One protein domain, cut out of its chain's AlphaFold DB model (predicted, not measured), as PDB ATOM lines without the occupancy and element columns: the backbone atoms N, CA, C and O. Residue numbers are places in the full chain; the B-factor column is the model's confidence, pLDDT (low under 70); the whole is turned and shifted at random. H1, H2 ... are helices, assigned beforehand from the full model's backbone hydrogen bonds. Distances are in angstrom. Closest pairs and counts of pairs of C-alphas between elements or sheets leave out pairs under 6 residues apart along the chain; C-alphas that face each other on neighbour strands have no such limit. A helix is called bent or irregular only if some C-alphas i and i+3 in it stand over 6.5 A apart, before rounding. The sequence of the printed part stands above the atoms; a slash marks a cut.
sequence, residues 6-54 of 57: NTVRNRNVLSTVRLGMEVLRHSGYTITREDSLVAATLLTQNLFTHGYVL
ATOM      1  N   ASN A   6      33.382 -89.187  -2.706       52.69
ATOM      2  CA  ASN A   6      33.590 -89.413  -4.139       52.69
ATOM      3  C   ASN A   6      32.396 -88.976  -5.007       52.69
ATOM      4  O   ASN A   6      31.421 -89.713  -5.170       52.69
ATOM      5  N   THR A   7      32.466 -87.758  -5.542       54.56
ATOM      6  CA  THR A   7      31.488 -87.226  -6.494       54.56
ATOM      7  C   THR A   7      31.964 -87.570  -7.897       54.56
ATOM      8  O   THR A   7      33.002 -87.080  -8.331       54.56
ATOM      9  N   VAL A   8      31.207 -88.387  -8.631       58.75
ATOM     10  CA  VAL A   8      31.461 -88.616 -10.061       58.75
ATOM     11  C   VAL A   8      30.536 -87.702 -10.852       58.75
ATOM     12  O   VAL A   8      29.312 -87.842 -10.794       58.75
ATOM     13  N   ARG A   9      31.136 -86.757 -11.584       60.12
ATOM     14  CA  ARG A   9      30.514 -85.750 -12.470       60.12
ATOM     15  C   ARG A   9      29.541 -84.755 -11.819       60.12
ATOM     16  O   ARG A   9      29.633 -83.595 -12.167       60.12
ATOM     17  N   ASN A  10      28.640 -85.182 -10.928       60.72
ATOM     18  CA  ASN A  10      27.781 -84.363 -10.041       60.72
ATOM     19  C   ASN A  10      26.981 -85.212  -9.025       60.72
ATOM     20  O   ASN A  10      26.149 -84.686  -8.290       60.72
ATOM     21  N   ARG A  11      27.189 -86.538  -8.978       59.66
ATOM     22  CA  ARG A  11      26.492 -87.439  -8.051       59.66
ATOM     23  C   ARG A  11      27.467 -88.001  -7.037       59.66
ATOM     24  O   ARG A  11      28.504 -88.556  -7.398       59.66
ATOM     25  N   ASN A  12      27.108 -87.871  -5.769       74.81
ATOM     26  CA  ASN A  12      27.840 -88.484  -4.682       74.81
ATOM     27  C   ASN A  12      27.603 -90.006  -4.729       74.81
ATOM     28  O   ASN A  12      26.465 -90.486  -4.697       74.81
ATOM     29  N   VAL A  13      28.681 -90.779  -4.858       70.31
ATOM     30  CA  VAL A  13      28.598 -92.245  -4.954       70.31
ATOM     31  C   VAL A  13      27.890 -92.818  -3.721       70.31
ATOM     32  O   VAL A  13      27.023 -93.682  -3.847       70.31
ATOM     33  N   LEU A  14      28.159 -92.261  -2.538       78.38
ATOM     34  CA  LEU A  14      27.554 -92.697  -1.282       78.38
ATOM     35  C   LEU A  14      26.055 -92.378  -1.208       78.38
ATOM     36  O   LEU A  14      25.295 -93.184  -0.676       78.38
ATOM     37  N   SER A  15      25.595 -91.251  -1.769       75.12
ATOM     38  CA  SER A  15      24.157 -90.943  -1.799       75.12
ATOM     39  C   SER A  15      23.383 -91.910  -2.692       75.12
ATOM     40  O   SER A  15      22.274 -92.301  -2.342       75.12
ATOM     41  N   THR A  16      23.976 -92.330  -3.814       78.94
ATOM     42  CA  THR A  16      23.362 -93.313  -4.726       78.94
ATOM     43  C   THR A  16      23.281 -94.693  -4.073       78.94
ATOM     44  O   THR A  16      22.229 -95.325  -4.108       78.94
ATOM     45  N   VAL A  17      24.357 -95.132  -3.407       81.12
ATOM     46  CA  VAL A  17      24.367 -96.394  -2.646       81.12
ATOM     47  C   VAL A  17      23.340 -96.353  -1.513       81.12
ATOM     48  O   VAL A  17      22.580 -97.302  -1.335       81.12
ATOM     49  N   ARG A  18      23.261 -95.239  -0.773       84.50
ATOM     50  CA  ARG A  18      22.289 -95.079   0.314       84.50
ATOM     51  C   ARG A  18      20.849 -95.139  -0.189       84.50
ATOM     52  O   ARG A  18      20.033 -95.789   0.449       84.50
ATOM     53  N   LEU A  19      20.560 -94.511  -1.329       83.50
ATOM     54  CA  LEU A  19      19.247 -94.583  -1.967       83.50
ATOM     55  C   LEU A  19      18.902 -96.022  -2.371       83.50
ATOM     56  O   LEU A  19      17.811 -96.482  -2.062       83.50
ATOM     57  N   GLY A  20      19.834 -96.749  -2.994       83.06
ATOM     58  CA  GLY A  20      19.618 -98.153  -3.362       83.06
ATOM     59  C   GLY A  20      19.302 -99.037  -2.152       83.06
ATOM     60  O   GLY A  20      18.365 -99.828  -2.189       83.06
ATOM     61  N   MET A  21      20.021 -98.844  -1.043       83.75
ATOM     62  CA  MET A  21      19.746 -99.548   0.215       83.75
ATOM     63  C   MET A  21      18.379 -99.192   0.812       83.75
ATOM     64  O   MET A  21      17.732-100.050   1.403       83.75
ATOM     65  N   GLU A  22      17.935 -97.942   0.675       86.31
ATOM     66  CA  GLU A  22      16.611 -97.504   1.128       86.31
ATOM     67  C   GLU A  22      15.493 -98.157   0.308       86.31
ATOM     68  O   GLU A  22      14.532 -98.674   0.872       86.31
ATOM     69  N   VAL A  23      15.665 -98.204  -1.015       83.06
ATOM     70  CA  VAL A  23      14.728 -98.852  -1.940       83.06
ATOM     71  C   VAL A  23      14.607-100.346  -1.633       83.06
ATOM     72  O   VAL A  23      13.495-100.859  -1.583       83.06
ATOM     73  N   LEU A  24      15.721-101.029  -1.338       80.94
ATOM     74  CA  LEU A  24      15.719-102.446  -0.947       80.94
ATOM     75  C   LEU A  24      15.042-102.711   0.407       80.94
ATOM     76  O   LEU A  24      14.536-103.806   0.636       80.94
ATOM     77  N   ARG A  25      15.057-101.738   1.326       81.94
ATOM     78  CA  ARG A  25      14.441-101.869   2.657       81.94
ATOM     79  C   ARG A  25      12.950-101.559   2.667       81.94
ATOM     80  O   ARG A  25      12.272-101.913   3.630       81.94
ATOM     81  N   HIS A  26      12.435-100.878   1.648       83.44
ATOM     82  CA  HIS A  26      11.050-100.442   1.646       83.44
ATOM     83  C   HIS A  26      10.132-101.496   1.018       83.44
ATOM     84  O   HIS A  26      10.178-101.754  -0.180       83.44
ATOM     85  N   SER A  27       9.234-102.056   1.832       75.44
ATOM     86  CA  SER A  27       8.253-103.072   1.422       75.44
ATOM     87  C   SER A  27       7.230-102.597   0.382       75.44
ATOM     88  O   SER A  27       6.522-103.423  -0.185       75.44
ATOM     89  N   GLY A  28       7.143-101.285   0.127       82.88
ATOM     90  CA  GLY A  28       6.298-100.704  -0.920       82.88
ATOM     91  C   GLY A  28       6.878-100.821  -2.334       82.88
ATOM     92  O   GLY A  28       6.158-100.575  -3.299       82.88
ATOM     93  N   TYR A  29       8.152-101.205  -2.470       77.31
ATOM     94  CA  TYR A  29       8.785-101.455  -3.762       77.31
ATOM     95  C   TYR A  29       8.990-102.955  -3.957       77.31
ATOM     96  O   TYR A  29       9.924-103.556  -3.430       77.31
ATOM     97  N   THR A  30       8.114-103.570  -4.746       82.94
ATOM     98  CA  THR A  30       8.283-104.965  -5.157       82.94
ATOM     99  C   THR A  30       9.374-105.036  -6.218       82.94
ATOM    100  O   THR A  30       9.131-104.712  -7.376       82.94
ATOM    101  N   ILE A  31      10.576-105.458  -5.829       81.31
ATOM    102  CA  ILE A  31      11.650-105.775  -6.776       81.31
ATOM    103  C   ILE A  31      11.491-107.231  -7.185       81.31
ATOM    104  O   ILE A  31      11.642-108.142  -6.367       81.31
ATOM    105  N   THR A  32      11.187-107.459  -8.457       85.62
ATOM    106  CA  THR A  32      11.106-108.810  -9.001       85.62
ATOM    107  C   THR A  32      12.491-109.320  -9.399       85.62
ATOM    108  O   THR A  32      13.479-108.584  -9.525       85.62
ATOM    109  N   ARG A  33      12.583-110.632  -9.629       85.19
ATOM    110  CA  ARG A  33      13.797-111.244 -10.177       85.19
ATOM    111  C   ARG A  33      14.139-110.681 -11.561       85.19
ATOM    112  O   ARG A  33      15.319-110.533 -11.871       85.19
ATOM    113  N   GLU A  34      13.134-110.362 -12.373       89.81
ATOM    114  CA  GLU A  34      13.321-109.787 -13.710       89.81
ATOM    115  C   GLU A  34      13.928-108.385 -13.633       89.81
ATOM    116  O   GLU A  34      14.915-108.119 -14.320       89.81
ATOM    117  N   ASP A  35      13.450-107.543 -12.712       86.50
ATOM    118  CA  ASP A  35      14.019-106.208 -12.476       86.50
ATOM    119  C   ASP A  35      15.510-106.285 -12.128       86.50
ATOM    120  O   ASP A  35      16.324-105.495 -12.609       86.50
ATOM    121  N   SER A  36      15.889-107.290 -11.334       82.75
ATOM    122  CA  SER A  36      17.284-107.526 -10.953       82.75
ATOM    123  C   SER A  36      18.153-107.932 -12.150       82.75
ATOM    124  O   SER A  36      19.287-107.468 -12.273       82.75
ATOM    125  N   LEU A  37      17.631-108.766 -13.056       88.81
ATOM    126  CA  LEU A  37      18.337-109.179 -14.276       88.81
ATOM    127  C   LEU A  37      18.517-108.008 -15.248       88.81
ATOM    128  O   LEU A  37      19.600-107.827 -15.815       88.81
ATOM    129  N   VAL A  38      17.482-107.181 -15.407       89.38
ATOM    130  CA  VAL A  38      17.536-105.972 -16.236       89.38
ATOM    131  C   VAL A  38      18.542-104.977 -15.657       89.38
ATOM    132  O   VAL A  38      19.415-104.495 -16.380       89.38
ATOM    133  N   ALA A  39      18.497-104.729 -14.345       86.50
ATOM    134  CA  ALA A  39      19.441-103.845 -13.667       86.50
ATOM    135  C   ALA A  39      20.894-104.337 -13.791       86.50
ATOM    136  O   ALA A  39      21.785-103.544 -14.097       86.50
ATOM    137  N   ALA A  40      21.141-105.641 -13.623       84.50
ATOM    138  CA  ALA A  40      22.469-106.233 -13.795       84.50
ATOM    139  C   ALA A  40      22.983-106.098 -15.238       84.50
ATOM    140  O   ALA A  40      24.156-105.786 -15.455       84.50
ATOM    141  N   THR A  41      22.102-106.269 -16.227       88.50
ATOM    142  CA  THR A  41      22.438-106.097 -17.648       88.50
ATOM    143  C   THR A  41      22.801-104.644 -17.956       88.50
ATOM    144  O   THR A  41      23.843-104.386 -18.557       88.50
ATOM    145  N   LEU A  42      22.004-103.682 -17.479       87.62
ATOM    146  CA  LEU A  42      22.270-102.248 -17.641       87.62
ATOM    147  C   LEU A  42      23.557-101.811 -16.934       87.62
ATOM    148  O   LEU A  42      24.314-100.999 -17.472       87.62
ATOM    149  N   LEU A  43      23.832-102.345 -15.741       83.94
ATOM    150  CA  LEU A  43      25.084-102.098 -15.029       83.94
ATOM    151  C   LEU A  43      26.271-102.621 -15.839       83.94
ATOM    152  O   LEU A  43      27.241-101.898 -16.042       83.94
ATOM    153  N   THR A  44      26.171-103.851 -16.340       82.81
ATOM    154  CA  THR A  44      27.218-104.497 -17.136       82.81
ATOM    155  C   THR A  44      27.489-103.722 -18.424       82.81
ATOM    156  O   THR A  44      28.641-103.421 -18.718       82.81
ATOM    157  N   GLN A  45      26.450-103.304 -19.152       82.75
ATOM    158  CA  GLN A  45      26.588-102.456 -20.341       82.75
ATOM    159  C   GLN A  45      27.275-101.128 -20.011       82.75
ATOM    160  O   GLN A  45      28.237-100.753 -20.675       82.75
ATOM    161  N   ASN A  46      26.851-100.448 -18.941       81.12
ATOM    162  CA  ASN A  46      27.489 -99.204 -18.516       81.12
ATOM    163  C   ASN A  46      28.956 -99.406 -18.124       81.12
ATOM    164  O   ASN A  46      29.783 -98.560 -18.464       81.12
ATOM    165  N   LEU A  47      29.288-100.510 -17.450       79.81
ATOM    166  CA  LEU A  47      30.663-100.881 -17.117       79.81
ATOM    167  C   LEU A  47      31.484-101.221 -18.361       79.81
ATOM    168  O   LEU A  47      32.647-100.858 -18.409       79.81
ATOM    169  N   PHE A  48      30.923-101.846 -19.392       78.31
ATOM    170  CA  PHE A  48      31.657-102.071 -20.639       78.31
ATOM    171  C   PHE A  48      31.887-100.768 -21.410       78.31
ATOM    172  O   PHE A  48      33.006-100.494 -21.838       78.31
ATOM    173  N   THR A  49      30.860 -99.928 -21.539       78.75
ATOM    174  CA  THR A  49      30.946 -98.659 -22.273       78.75
ATOM    175  C   THR A  49      31.857 -97.645 -21.580       78.75
ATOM    176  O   THR A  49      32.603 -96.931 -22.246       78.75
ATOM    177  N   HIS A  50      31.825 -97.578 -20.245       69.69
ATOM    178  CA  HIS A  50      32.566 -96.570 -19.477       69.69
ATOM    179  C   HIS A  50      33.765 -97.136 -18.708       69.69
ATOM    180  O   HIS A  50      34.675 -96.387 -18.371       69.69
ATOM    181  N   GLY A  51      33.821 -98.436 -18.434       59.28
ATOM    182  CA  GLY A  51      34.941 -99.078 -17.738       59.28
ATOM    183  C   GLY A  51      36.207 -99.167 -18.584       59.28
ATOM    184  O   GLY A  51      37.299 -99.142 -18.024       59.28
ATOM    185  N   TYR A  52      36.101 -99.119 -19.919       52.44
ATOM    186  CA  TYR A  52      37.265 -98.885 -20.786       52.44
ATOM    187  C   TYR A  52      37.963 -97.544 -20.472       52.44
ATOM    188  O   TYR A  52      39.179 -97.431 -20.594       52.44
ATOM    189  N   VAL A  53      37.216 -96.541 -19.992       52.28
ATOM    190  CA  VAL A  53      37.766 -95.251 -19.536       52.28
ATOM    191  C   VAL A  53      38.446 -95.378 -18.163       52.28
ATOM    192  O   VAL A  53      39.336 -94.595 -17.856       52.28
ATOM    193  N   LEU A  54      38.081 -96.379 -17.352       50.28
ATOM    194  CA  LEU A  54      38.664 -96.624 -16.024       50.28
ATOM    195  C   LEU A  54      39.937 -97.487 -16.065       50.28
ATOM    196  O   LEU A  54      40.752 -97.381 -15.158       50.28
TER     197      LEU A  54
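What this domain is: This is residues 6 to 54 of the 57 residues of the protein "IS4 family transposase" of Escherichia coli (UniProt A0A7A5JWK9). The long helix H2 forms one arm of an open, flat U; H1 forms the other and runs the opposite way, with a gap between them and the link at the closed end. The printed part has 49 residues, two named helices in the order H1, H2, and no named strand; the class is all helix. It is loose, with a radius of gyration of the C-alphas of 13.1 A, and spans 37 by 23 by 11 A.

How they stand to each other: H2, residues 33 to 54, has a kink of 39 degrees near residue 48. It is neither bent nor irregular, but only just: C-alphas 49 and 52 are 6.5 A apart. H1, residues 13 to 25, is apart from H2, and a short link of 7 residues joins them. Before H1, residues 7 to 8 pair with residues 11 to 12, antiparallel. Every O i to N i+4 pair is within hydrogen-bond range in H1, and 15 of 18 in H2.

Where its parts are: H2 measures 29.4 A from C-alpha 33 at (13.797, -111.244, -10.177) to C-alpha 54 at (38.664, -96.624, -16.024). H1 measures 18.7 A from C-alpha 13 at (28.598, -92.245, -4.954) to C-alpha 25.

The domain as a whole: The two C-alphas farthest apart, of Ser 27 and Val 53, are 37.0 A apart. The printed part has no cut. Mean pLDDT of the printed part is 76.8; residues 6 to 11 and 50 to 54 are under 70.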